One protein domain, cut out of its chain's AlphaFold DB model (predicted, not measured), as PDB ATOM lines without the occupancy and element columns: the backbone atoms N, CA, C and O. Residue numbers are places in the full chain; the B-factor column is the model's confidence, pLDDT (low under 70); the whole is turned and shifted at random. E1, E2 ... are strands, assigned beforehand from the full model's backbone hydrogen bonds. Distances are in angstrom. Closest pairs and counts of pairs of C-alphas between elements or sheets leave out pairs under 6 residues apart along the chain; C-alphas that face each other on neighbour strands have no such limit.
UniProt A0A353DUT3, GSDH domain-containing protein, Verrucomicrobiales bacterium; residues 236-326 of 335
ATOM      1  N   ASN A 236     154.189 110.155 178.620       90.06
ATOM      2  CA  ASN A 236     153.360 108.951 178.713       90.06
ATOM      3  C   ASN A 236     152.353 108.796 177.541       90.06
ATOM      4  O   ASN A 236     151.523 107.882 177.538       90.06
ATOM      5  N   GLY A 237     152.392 109.675 176.527       89.69
ATOM      6  CA  GLY A 237     151.299 109.887 175.562       89.69
ATOM      7  C   GLY A 237     150.037 110.352 176.297       89.69
ATOM      8  O   GLY A 237     150.137 110.862 177.401       89.69
ATOM      9  N   GLY A 238     148.827 110.119 175.778       86.12
ATOM     10  CA  GLY A 238     147.635 110.442 176.590       86.12
ATOM     11  C   GLY A 238     146.291 109.919 176.108       86.12
ATOM     12  O   GLY A 238     145.447 109.551 176.920       86.12
ATOM     13  N   THR A 239     146.080 109.851 174.799       95.31
ATOM     14  CA  THR A 239     144.754 109.542 174.246       95.31
ATOM     15  C   THR A 239     144.586 108.051 173.943       95.31
ATOM     16  O   THR A 239     145.533 107.378 173.529       95.31
ATOM     17  N   LEU A 240     143.364 107.553 174.139       96.81
ATOM     18  CA  LEU A 240     142.826 106.380 173.457       96.81
ATOM     19  C   LEU A 240     141.544 106.787 172.718       96.81
ATOM     20  O   LEU A 240     140.805 107.652 173.188       96.81
ATOM     21  N   ALA A 241     141.273 106.177 171.574       97.81
ATOM     22  CA  ALA A 241     140.053 106.415 170.810       97.81
ATOM     23  C   ALA A 241     139.750 105.218 169.910       97.81
ATOM     24  O   ALA A 241     140.657 104.496 169.502       97.81
ATOM     25  N   PHE A 242     138.479 105.033 169.565       98.50
ATOM     26  CA  PHE A 242     138.115 104.105 168.501       98.50
ATOM     27  C   PHE A 242     138.257 104.782 167.140       98.50
ATOM     28  O   PHE A 242     137.817 105.922 166.971       98.50
ATOM     29  N   GLY A 243     138.874 104.077 166.194       97.81
ATOM     30  CA  GLY A 243     138.927 104.496 164.798       97.81
ATOM     31  C   GLY A 243     137.593 104.280 164.074       97.81
ATOM     32  O   GLY A 243     136.694 103.610 164.598       97.81
ATOM     33  N   PRO A 244     137.446 104.823 162.851       97.06
ATOM     34  CA  PRO A 244     136.279 104.572 161.997       97.06
ATOM     35  C   PRO A 244     136.153 103.095 161.572       97.06
ATOM     36  O   PRO A 244     135.078 102.652 161.177       97.06
ATOM     37  N   ASP A 245     137.238 102.331 161.691       97.06
ATOM     38  CA  ASP A 245     137.333 100.883 161.500       97.06
ATOM     39  C   ASP A 245     136.814 100.054 162.695       97.06
ATOM     40  O   ASP A 245     136.689  98.834 162.597       97.06
ATOM     41  N   GLY A 246     136.509 100.699 163.826       97.44
ATOM     42  CA  GLY A 246     136.085 100.042 165.063       97.44
ATOM     43  C   GLY A 246     137.222  99.476 165.920       97.44
ATOM     44  O   GLY A 246     136.929  98.858 166.943       97.44
ATOM     45  N   MET A 247     138.490  99.705 165.561       98.69
ATOM     46  CA  MET A 247     139.649  99.264 166.345       98.69
ATOM     47  C   MET A 247     139.996 100.271 167.440       98.69
ATOM     48  O   MET A 247     139.748 101.472 167.305       98.69
ATOM     49  N   LEU A 248     140.581  99.792 168.541       98.81
ATOM     50  CA  LEU A 248     141.037 100.654 169.627       98.81
ATOM     51  C   LEU A 248     142.451 101.159 169.332       98.81
ATOM     52  O   LEU A 248     143.413 100.392 169.376       98.81
ATOM     53  N   TYR A 249     142.580 102.460 169.100       98.75
ATOM     54  CA  TYR A 249     143.861 103.141 168.986       98.75
ATOM     55  C   TYR A 249     144.271 103.749 170.323       98.75
ATOM     56  O   TYR A 249     143.436 104.274 171.065       98.75
ATOM     57  N   PHE A 250     145.570 103.757 170.604       98.50
ATOM     58  CA  PHE A 250     146.134 104.541 171.699       98.50
ATOM     59  C   PHE A 250     147.563 104.991 171.395       98.50
ATOM     60  O   PHE A 250     148.285 104.368 170.619       98.50
ATOM     61  N   ALA A 251     147.957 106.094 172.023       95.94
ATOM     62  CA  ALA A 251     149.240 106.746 171.796       95.94
ATOM     63  C   ALA A 251     150.160 106.601 173.013       95.94
ATOM     64  O   ALA A 251     149.704 106.771 174.149       95.94
ATOM     65  N   MET A 252     151.446 106.340 172.780       96.62
ATOM     66  CA  MET A 252     152.502 106.274 173.794       96.62
ATOM     67  C   MET A 252     153.684 107.129 173.342       96.62
ATOM     68  O   MET A 252     154.163 106.953 172.223       96.62
ATOM     69  N   GLY A 253     154.159 108.036 174.195       95.88
ATOM     70  CA  GLY A 253     155.425 108.728 173.953       95.88
ATOM     71  C   GLY A 253     156.629 107.866 174.307       95.88
ATOM     72  O   GLY A 253     156.470 106.711 174.710       95.88
ATOM     73  N   ASP A 254     157.823 108.410 174.097       95.56
ATOM     74  CA  ASP A 254     159.121 107.755 174.298       95.56
ATOM     75  C   ASP A 254     159.414 107.391 175.772       95.56
ATOM     76  O   ASP A 254     160.342 106.631 176.045       95.56
ATOM     77  N   GLY A 255     158.577 107.867 176.703       92.62
ATOM     78  CA  GLY A 255     158.676 107.635 178.145       92.62
ATOM     79  C   GLY A 255     159.730 108.491 178.850       92.62
ATOM     80  O   GLY A 255     159.933 108.323 180.052       92.62
ATOM     81  N   GLY A 256     160.393 109.393 178.122       87.75
ATOM     82  CA  GLY A 256     161.457 110.256 178.612       87.75
ATOM     83  C   GLY A 256     162.781 109.529 178.913       87.75
ATOM     84  O   GLY A 256     162.880 108.306 178.807       87.75
ATOM     85  N   PRO A 257     163.822 110.278 179.329       87.50
ATOM     86  CA  PRO A 257     163.878 111.742 179.398       87.50
ATOM     87  C   PRO A 257     164.001 112.388 177.999       87.50
ATOM     88  O   PRO A 257     163.977 111.707 176.980       87.50
ATOM     89  N   GLN A 258     164.119 113.722 177.946       86.25
ATOM     90  CA  GLN A 258     164.292 114.480 176.697       86.25
ATOM     91  C   GLN A 258     165.420 113.903 175.814       86.25
ATOM     92  O   GLN A 258     166.450 113.474 176.330       86.25
ATOM     93  N   GLU A 259     165.232 113.987 174.493       87.06
ATOM     94  CA  GLU A 259     166.157 113.517 173.442       87.06
ATOM     95  C   GLU A 259     166.214 111.986 173.238       87.06
ATOM     96  O   GLU A 259     167.048 111.527 172.462       87.06
ATOM     97  N   ASP A 260     165.312 111.213 173.864       91.94
ATOM     98  CA  ASP A 260     165.172 109.748 173.712       91.94
ATOM     99  C   ASP A 260     166.523 108.990 173.761       91.94
ATOM    100  O   ASP A 260     166.913 108.314 172.800       91.94
ATOM    101  N   PRO A 261     167.290 109.099 174.866       90.94
ATOM    102  CA  PRO A 261     168.649 108.556 174.945       90.94
ATOM    103  C   PRO A 261     168.707 107.020 174.885       90.94
ATOM    104  O   PRO A 261     169.776 106.464 174.631       90.94
ATOM    105  N   GLU A 262     167.583 106.338 175.115       90.81
ATOM    106  CA  GLU A 262     167.449 104.878 175.023       90.81
ATOM    107  C   GLU A 262     166.902 104.421 173.651       90.81
ATOM    108  O   GLU A 262     166.839 103.220 173.368       90.81
ATOM    109  N   GLY A 263     166.570 105.358 172.753       94.69
ATOM    110  CA  GLY A 263     166.137 105.089 171.378       94.69
ATOM    111  C   GLY A 263     164.777 104.395 171.278       94.69
ATOM    112  O   GLY A 263     164.514 103.664 170.313       94.69
ATOM    113  N   HIS A 264     163.911 104.586 172.273       95.94
ATOM    114  CA  HIS A 264     162.601 103.962 172.386       95.94
ATOM    115  C   HIS A 264     161.735 104.180 171.150       95.94
ATOM    116  O   HIS A 264     161.134 103.227 170.651       95.94
ATOM    117  N   SER A 265     161.728 105.394 170.601       95.75
ATOM    118  CA  SER A 265     160.885 105.802 169.475       95.75
ATOM    119  C   SER A 265     161.138 104.968 168.222       95.75
ATOM    120  O   SER A 265     160.186 104.595 167.533       95.75
ATOM    121  N   GLN A 266     162.397 104.594 167.973       95.81
ATOM    122  CA  GLN A 266     162.816 103.767 166.831       95.81
ATOM    123  C   GLN A 266     162.889 102.266 167.164       95.81
ATOM    124  O   GLN A 266     162.853 101.428 166.266       95.81
ATOM    125  N   ASN A 267     162.941 101.898 168.445       97.00
ATOM    126  CA  ASN A 267     162.928 100.505 168.881       97.00
ATOM    127  C   ASN A 267     161.526  99.879 168.720       97.00
ATOM    128  O   ASN A 267     160.593 100.219 169.452       97.00
ATOM    129  N   LEU A 268     161.379  98.930 167.787       97.50
ATOM    130  CA  LEU A 268     160.112  98.235 167.501       97.50
ATOM    131  C   LEU A 268     159.750  97.127 168.512       97.50
ATOM    132  O   LEU A 268     158.615  96.649 168.500       97.50
ATOM    133  N   SER A 269     160.659  96.754 169.422       96.62
ATOM    134  CA  SER A 269     160.347  95.869 170.561       96.62
ATOM    135  C   SER A 269     159.685  96.620 171.729       96.62
ATOM    136  O   SER A 269     159.064  96.009 172.609       96.62
ATOM    137  N   SER A 270     159.786  97.955 171.736       96.25
ATOM    138  CA  SER A 270     159.216  98.824 172.766       96.25
ATOM    139  C   SER A 270     157.775  99.233 172.447       96.25
ATOM    140  O   SER A 270     157.393  99.403 171.290       96.25
ATOM    141  N   TRP A 271     156.976  99.430 173.498       96.62
ATOM    142  CA  TRP A 271     155.674 100.100 173.406       96.62
ATOM    143  C   TRP A 271     155.803 101.625 173.266       96.62
ATOM    144  O   TRP A 271     154.833 102.286 172.899       96.62
ATOM    145  N   LEU A 272     156.965 102.185 173.598       97.31
ATOM    146  CA  LEU A 272     157.174 103.621 173.765       97.31
ATOM    147  C   LEU A 272     157.524 104.303 172.433       97.31
ATOM    148  O   LEU A 272     158.198 103.726 171.579       97.31
ATOM    149  N   GLY A 273     157.027 105.523 172.250       96.75
ATOM    150  CA  GLY A 273     157.196 106.372 171.068       96.75
ATOM    151  C   GLY A 273     156.457 105.866 169.825       96.75
ATOM    152  O   GLY A 273     157.030 105.805 168.732       96.75
ATOM    153  N   LYS A 274     155.203 105.426 170.007       97.56
ATOM    154  CA  LYS A 274     154.374 104.712 169.018       97.56
ATOM    155  C   LYS A 274     152.895 105.125 169.077       97.56
ATOM    156  O   LYS A 274     152.361 105.456 170.138       97.56
ATOM    157  N   MET A 275     152.204 104.965 167.950       98.06
ATOM    158  CA  MET A 275     150.757 104.717 167.917       98.06
ATOM    159  C   MET A 275     150.518 103.211 167.853       98.06
ATOM    160  O   MET A 275     151.147 102.522 167.047       98.06
ATOM    161  N   HIS A 276     149.562 102.724 168.634       98.56
ATOM    162  CA  HIS A 276     149.139 101.324 168.661       98.56
ATOM    163  C   HIS A 276     147.688 101.180 168.216       98.56
ATOM    164  O   HIS A 276     146.898 102.112 168.385       98.56
ATOM    165  N   ARG A 277     147.334 100.004 167.691       98.75
ATOM    166  CA  ARG A 277     145.985  99.666 167.215       98.75
ATOM    167  C   ARG A 277     145.649  98.208 167.542       98.75
ATOM    168  O   ARG A 277     146.361  97.303 167.107       98.75
ATOM    169  N   LEU A 278     144.582  97.995 168.316       98.81
ATOM    170  CA  LEU A 278     144.174  96.698 168.872       98.81
ATOM    171  C   LEU A 278     142.743  96.316 168.464       98.81
ATOM    172  O   LEU A 278     141.858  97.176 168.432       98.81
ATOM    173  N   ASP A 279     142.486  95.018 168.293       98.69
ATOM    174  CA  ASP A 279     141.131  94.462 168.250       98.69
ATOM    175  C   ASP A 279     140.700  94.041 169.667       98.69
ATOM    176  O   ASP A 279     141.214  93.079 170.238       98.69
ATOM    177  N   VAL A 280     139.757  94.767 170.267       98.56
ATOM    178  CA  VAL A 280     139.238  94.465 171.618       98.56
ATOM    179  C   VAL A 280     138.018  93.529 171.620       98.56
ATOM    180  O   VAL A 280     137.570  93.120 172.696       98.56
ATOM    181  N   ASP A 281     137.492  93.183 170.440       98.38
ATOM    182  CA  ASP A 281     136.358  92.273 170.234       98.38
ATOM    183  C   ASP A 281     136.812  90.821 170.018       98.38
ATOM    184  O   ASP A 281     136.128  89.903 170.476       98.38
ATOM    185  N   HIS A 282     137.980  90.601 169.408       97.50
ATOM    186  CA  HIS A 282     138.470  89.274 169.021       97.50
ATOM    187  C   HIS A 282     139.858  88.992 169.616       97.50
ATOM    188  O   HIS A 282     140.882  89.182 168.972       97.50
ATOM    189  N   ALA A 283     139.899  88.539 170.872       96.69
ATOM    190  CA  ALA A 283     141.159  88.269 171.566       96.69
ATOM    191  C   ALA A 283     141.942  87.079 170.973       96.69
ATOM    192  O   ALA A 283     141.375  86.009 170.740       96.69
ATOM    193  N   GLU A 284     143.259  87.240 170.796       95.88
ATOM    194  CA  GLU A 284     144.160  86.138 170.435       95.88
ATOM    195  C   GLU A 284     144.468  85.232 171.650       95.88
ATOM    196  O   GLU A 284     144.435  85.694 172.796       95.88
ATOM    197  N   PRO A 285     144.791  83.937 171.450       94.62
ATOM    198  CA  PRO A 285     145.131  83.031 172.547       94.62
ATOM    199  C   PRO A 285     146.286  83.553 173.416       94.62
ATOM    200  O   PRO A 285     147.395  83.769 172.938       94.62
ATOM    201  N   GLY A 286     146.028  83.722 174.716       93.44
ATOM    202  CA  GLY A 286     147.004  84.256 175.677       93.44
ATOM    203  C   GLY A 286     147.057  85.787 175.763       93.44
ATOM    204  O   GLY A 286     147.819  86.313 176.571       93.44
ATOM    205  N   MET A 287     146.238  86.503 174.988       95.31
ATOM    206  CA  MET A 287     146.144  87.963 174.982       95.31
ATOM    207  C   MET A 287     144.736  88.419 175.403       95.31
ATOM    208  O   MET A 287     143.759  87.677 175.304       95.31
ATOM    209  N   ALA A 288     144.611  89.654 175.895       97.56
ATOM    210  CA  ALA A 288     143.314  90.258 176.230       97.56
ATOM    211  C   ALA A 288     142.641  90.955 175.025       97.56
ATOM    212  O   ALA A 288     141.517  91.442 175.129       97.56
ATOM    213  N   TYR A 289     143.327  90.998 173.889       98.44
ATOM    214  CA  TYR A 289     142.958  91.646 172.631       98.44
ATOM    215  C   TYR A 289     143.592  90.846 171.480       98.44
ATOM    216  O   TYR A 289     144.418  89.964 171.721       98.44
ATOM    217  N   GLY A 290     143.174  91.098 170.246       98.31
ATOM    218  CA  GLY A 290     143.779  90.551 169.035       98.31
ATOM    219  C   GLY A 290     144.550  91.610 168.261       98.31
ATOM    220  O   GLY A 290     144.425  92.813 168.518       98.31
ATOM    221  N   ILE A 291     145.346  91.158 167.299       98.44
ATOM    222  CA  ILE A 291     146.005  92.029 166.334       98.44
ATOM    223  C   ILE A 291     145.100  92.186 165.104       98.44
ATOM    224  O   ILE A 291     144.789  91.188 164.450       98.44
ATOM    225  N   PRO A 292     144.703  93.416 164.735       98.38
ATOM    226  CA  PRO A 292     144.018  93.659 163.472       98.38
ATOM    227  C   PRO A 292     144.863  93.150 162.286       98.38
ATOM    228  O   PRO A 292     146.057  93.459 162.215       98.38
ATOM    229  N   PRO A 293     144.288  92.383 161.341       97.38
ATOM    230  CA  PRO A 293     145.047  91.684 160.296       97.38
ATOM    231  C   PRO A 293     145.730  92.624 159.287       97.38
ATOM    232  O   PRO A 293     146.628  92.209 158.559       97.38
ATOM    233  N   ASP A 294     145.298  93.880 159.253       97.44
ATOM    234  CA  ASP A 294     145.784  94.994 158.442       97.44
ATOM    235  C   ASP A 294     146.738  95.940 159.206       97.44
ATOM    236  O   ASP A 294     147.163  96.952 158.651       97.44
ATOM    237  N   ASN A 295     147.129  95.626 160.453       98.38
ATOM    238  CA  ASN A 295     148.251  96.325 161.093       98.38
ATOM    239  C   ASN A 295     149.539  96.137 160.257       98.38
ATOM    240  O   ASN A 295     149.779  95.027 159.768       98.38
ATOM    241  N   PRO A 296     150.434  97.149 160.173       98.06
ATOM    242  CA  PRO A 296     151.664  97.106 159.364       98.06
ATOM    243  C   PRO A 296     152.571  95.890 159.593       98.06
ATOM    244  O   PRO A 296     153.407  95.559 158.751       98.06
ATOM    245  N   HIS A 297     152.428  95.235 160.746       97.38
ATOM    246  CA  HIS A 297     153.252  94.112 161.162       97.38
ATOM    247  C   HIS A 297     152.453  92.874 161.606       97.38
ATOM    248  O   HIS A 297     153.027  91.979 162.226       97.38
ATOM    249  N   ALA A 298     151.156  92.783 161.289       97.00
ATOM    250  CA  ALA A 298     150.265  91.734 161.799       97.00
ATOM    251  C   ALA A 298     150.764  90.296 161.545       97.00
ATOM    252  O   ALA A 298     150.637  89.428 162.410       97.00
ATOM    253  N   GLY A 299     151.368  90.056 160.376       95.44
ATOM    254  CA  GLY A 299     151.935  88.758 159.990       95.44
ATOM    255  C   GLY A 299     153.371  88.493 160.463       95.44
ATOM    256  O   GLY A 299     153.889  87.402 160.213       95.44
ATOM    257  N   SER A 300     154.037  89.457 161.113       96.00
ATOM    258  CA  SER A 300     155.433  89.302 161.541       96.00
ATOM    259  C   SER A 300     155.589  88.177 162.566       96.00
ATOM    260  O   SER A 300     154.773  88.032 163.473       96.00
ATOM    261  N   GLN A 301     156.667  87.404 162.423       94.94
ATOM    262  CA  GLN A 301     157.086  86.365 163.372       94.94
ATOM    263  C   GLN A 301     158.351  86.769 164.152       94.94
ATOM    264  O   GLN A 301     158.923  85.946 164.863       94.94
ATOM    265  N   ASP A 302     158.817  88.014 163.998       96.44
ATOM    266  CA  ASP A 302     159.979  88.535 164.723       96.44
ATOM    267  C   ASP A 302     159.608  88.833 166.192       96.44
ATOM    268  O   ASP A 302     158.779  89.715 166.434       96.44
ATOM    269  N   PRO A 303     160.205  88.145 167.188       92.69
ATOM    270  CA  PRO A 303     159.927  88.393 168.603       92.69
ATOM    271  C   PRO A 303     160.441  89.755 169.103       92.69
ATOM    272  O   PRO A 303     160.084  90.171 170.205       92.69
ATOM    273  N   HIS A 304     161.272  90.454 168.325       94.94
ATOM    274  CA  HIS A 304     161.768  91.799 168.623       94.94
ATOM    275  C   HIS A 304     160.910  92.910 168.003       94.94
ATOM    276  O   HIS A 304     161.310  94.073 168.007       94.94
ATOM    277  N   LEU A 305     159.717  92.576 167.508       96.62
ATOM    278  CA  LEU A 305     158.788  93.525 166.915       96.62
ATOM    279  C   LEU A 305     157.383  93.376 167.514       96.62
ATOM    280  O   LEU A 305     156.856  92.273 167.653       96.62
ATOM    281  N   ARG A 306     156.740  94.506 167.822       97.12
ATOM    282  CA  ARG A 306     155.343  94.559 168.277       97.12
ATOM    283  C   ARG A 306     154.365  94.646 167.113       97.12
ATOM    284  O   ARG A 306     154.402  95.589 166.324       97.12
ATOM    285  N   ARG A 307     153.456  93.671 167.034       98.06
ATOM    286  CA  ARG A 307     152.397  93.588 166.010       98.06
ATOM    287  C   ARG A 307     151.279  94.619 166.242       98.06
ATOM    288  O   ARG A 307     150.489  94.905 165.345       98.06
ATOM    289  N   GLU A 308     151.237  95.188 167.441       98.31
ATOM    290  CA  GLU A 308     150.340  96.245 167.902       98.31
ATOM    291  C   GLU A 308     150.678  97.624 167.309       98.31
ATOM    292  O   GLU A 308     149.803  98.490 167.255       98.31
ATOM    293  N   ILE A 309     151.926  97.827 166.859       98.62
ATOM    294  CA  ILE A 309     152.408  99.105 166.321       98.62
ATOM    295  C   ILE A 309     151.692  99.427 165.004       98.62
ATOM    296  O   ILE A 309     151.759  98.673 164.034       98.62
ATOM    297  N   PHE A 310     151.071 100.606 164.970       98.12
ATOM    298  CA  PHE A 310     150.476 101.215 163.782       98.12
ATOM    299  C   PHE A 310     151.366 102.325 163.196       98.12
ATOM    300  O   PHE A 310     151.472 102.452 161.980       98.12
ATOM    301  N   ALA A 311     152.042 103.102 164.049       97.25
ATOM    302  CA  ALA A 311     153.056 104.081 163.646       97.25
ATOM    303  C   ALA A 311     154.151 104.205 164.719       97.25
ATOM    304  O   ALA A 311     153.909 103.914 165.890       97.25
ATOM    305  N   ALA A 312     155.348 104.649 164.330       97.19
ATOM    306  CA  ALA A 312     156.521 104.738 165.201       97.19
ATOM    307  C   ALA A 312     157.309 106.038 164.986       97.19
ATOM    308  O   ALA A 312     157.148 106.692 163.958       97.19
ATOM    309  N   GLY A 313     158.182 106.378 165.939       95.75
ATOM    310  CA  GLY A 313     159.048 107.559 165.865       95.75
ATOM    311  C   GLY A 313     158.468 108.825 166.506       95.75
ATOM    312  O   GLY A 313     158.811 109.913 166.060       95.75
ATOM    313  N   LEU A 314     157.585 108.683 167.501       95.62
ATOM    314  CA  LEU A 314     156.883 109.793 168.165       95.62
ATOM    315  C   LEU A 314     157.498 110.108 169.533       95.62
ATOM    316  O   LEU A 314     157.885 109.175 170.235       95.62
ATOM    317  N   ARG A 315     157.523 111.381 169.942       95.00
ATOM    318  CA  ARG A 315     158.099 111.804 171.235       95.00
ATOM    319  C   ARG A 315     157.060 111.775 172.355       95.00
ATOM    320  O   ARG A 315     157.201 111.044 173.326       95.00
ATOM    321  N   GLU A 316     155.987 112.537 172.220       94.06
ATOM    322  CA  GLU A 316     154.915 112.704 173.203       94.06
ATOM    323  C   GLU A 316     153.567 112.991 172.496       94.06
ATOM    324  O   GLU A 316     153.036 114.107 172.540       94.06
ATOM    325  N   PRO A 317     152.962 111.973 171.847       95.06
ATOM    326  CA  PRO A 317     151.660 112.068 171.193       95.06
ATOM    327  C   PRO A 317     150.537 112.133 172.244       95.06
ATOM    328  O   PRO A 317     149.903 111.137 172.614       95.06
ATOM    329  N   TRP A 318     150.312 113.333 172.780       93.62
ATOM    330  CA  TRP A 318     149.385 113.591 173.884       93.62
ATOM    331  C   TRP A 318     147.917 113.494 173.441       93.62
ATOM    332  O   TRP A 318     147.098 112.809 174.071       93.62
ATOM    333  N   ARG A 319     147.574 114.141 172.319       95.19
ATOM    334  CA  ARG A 319     146.212 114.201 171.761       95.19
ATOM    335  C   ARG A 319     146.193 113.737 170.314       95.19
ATOM    336  O   ARG A 319     147.047 114.127 169.529       95.19
ATOM    337  N   PHE A 320     145.188 112.944 169.959       96.81
ATOM    338  CA  PHE A 320     144.873 112.638 168.568       96.81
ATOM    339  C   PHE A 320     143.361 112.527 168.362       96.81
ATOM    340  O   PHE A 320     142.608 112.325 169.318       96.81
ATOM    341  N   SER A 321     142.922 112.662 167.116       96.38
ATOM    342  CA  SER A 321     141.521 112.523 166.714       96.38
ATOM    343  C   SER A 321     141.406 112.038 165.274       96.38
ATOM    344  O   SER A 321     142.218 112.421 164.434       96.38
ATOM    345  N   PHE A 322     140.356 111.274 164.983       97.19
ATOM    346  CA  PHE A 322     139.982 110.932 163.613       97.19
ATOM    347  C   PHE A 322     139.072 112.006 163.012       97.19
ATOM    348  O   PHE A 322     138.080 112.405 163.634       97.19
ATOM    349  N   ASP A 323     139.391 112.451 161.799       96.00
ATOM    350  CA  ASP A 323     138.491 113.259 160.984       96.00
ATOM    351  C   ASP A 323     137.261 112.426 160.585       96.00
ATOM    352  O   ASP A 323     137.377 111.277 160.156       96.00
ATOM    353  N   ARG A 324     136.059 112.988 160.754       91.50
ATOM    354  CA  ARG A 324     134.797 112.253 160.540       91.50
ATOM    355  C   ARG A 324     134.380 112.135 159.071       91.50
ATOM    356  O   ARG A 324     133.466 111.366 158.784       91.50
ATOM    357  N   LEU A 325     134.977 112.918 158.177       93.12
ATOM    358  CA  LEU A 325     134.673 112.946 156.748       93.12
ATOM    359  C   LEU A 325     135.657 112.083 155.952       93.12
ATOM    360  O   LEU A 325     135.231 111.370 155.046       93.12
ATOM    361  N   THR A 326     136.950 112.146 156.280       95.44
ATOM    362  CA  THR A 326     138.014 111.420 155.566       95.44
ATOM    363  C   THR A 326     138.454 110.137 156.268       95.44
ATOM    364  O   THR A 326     138.895 109.203 155.604       95.44
TER     365      THR A 326
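Overview. This is residues 236 to 326 of the 335 residues of the protein "GSDH domain-containing protein" of Verrucomicrobiales bacterium (UniProt A0A353DUT3). The domain has little regular structure: a small twisted sheet of four short strands, two long loops, residues 253 to 273 and 279 to 308, and a last strand, E5, outside the sheet near E1 and E2. The sheet is a meander, E1 E2 E3 E4, each strand the antiparallel neighbour of the one before. The printed part has 91 residues, no named helix and five strands, E1 to E5; the class is all strand, with only 23 residues in named elements. It is compact, radius of gyration of the C-alphas 13.3 A, spanning 36 by 35 by 21 A.

Along the chain. E2, residues 248 to 252, is 13.4 A from first to last C-alpha, and E3, residues 274 to 278, 13.0 A. The edge strands are E1, residues 240 to 242, 7.2 A, beginning at C-alpha 240 (142.826, 106.380, 173.457), and E4, residues 309 to 312, 7.1 A. E5, residues 317 to 322, 14.0 A, ends at C-alpha 322 (139.982, 110.932, 163.613).

Arrangement. Within hydrogen-bond range are N 276 and O 250, 2.9 A, in hairpin E2 and E3; N 241 and O 249, 2.9 A, in hairpin E1 and E2; and N 275 and O 311, 2.9 A, in hairpin E3 and E4. E5 pairs with no named strand; the closest C-alphas of E2 and E5, Ala 251 and Pro 317, are 5.9 A apart.

Size, cuts and confidence. The farthest C-alphas, Pro 261 and Leu 325, are 38.8 A apart. The printed part has no cut; links E2 to E3 and E3 to E4 are long. No printed residue is under 70 in pLDDT.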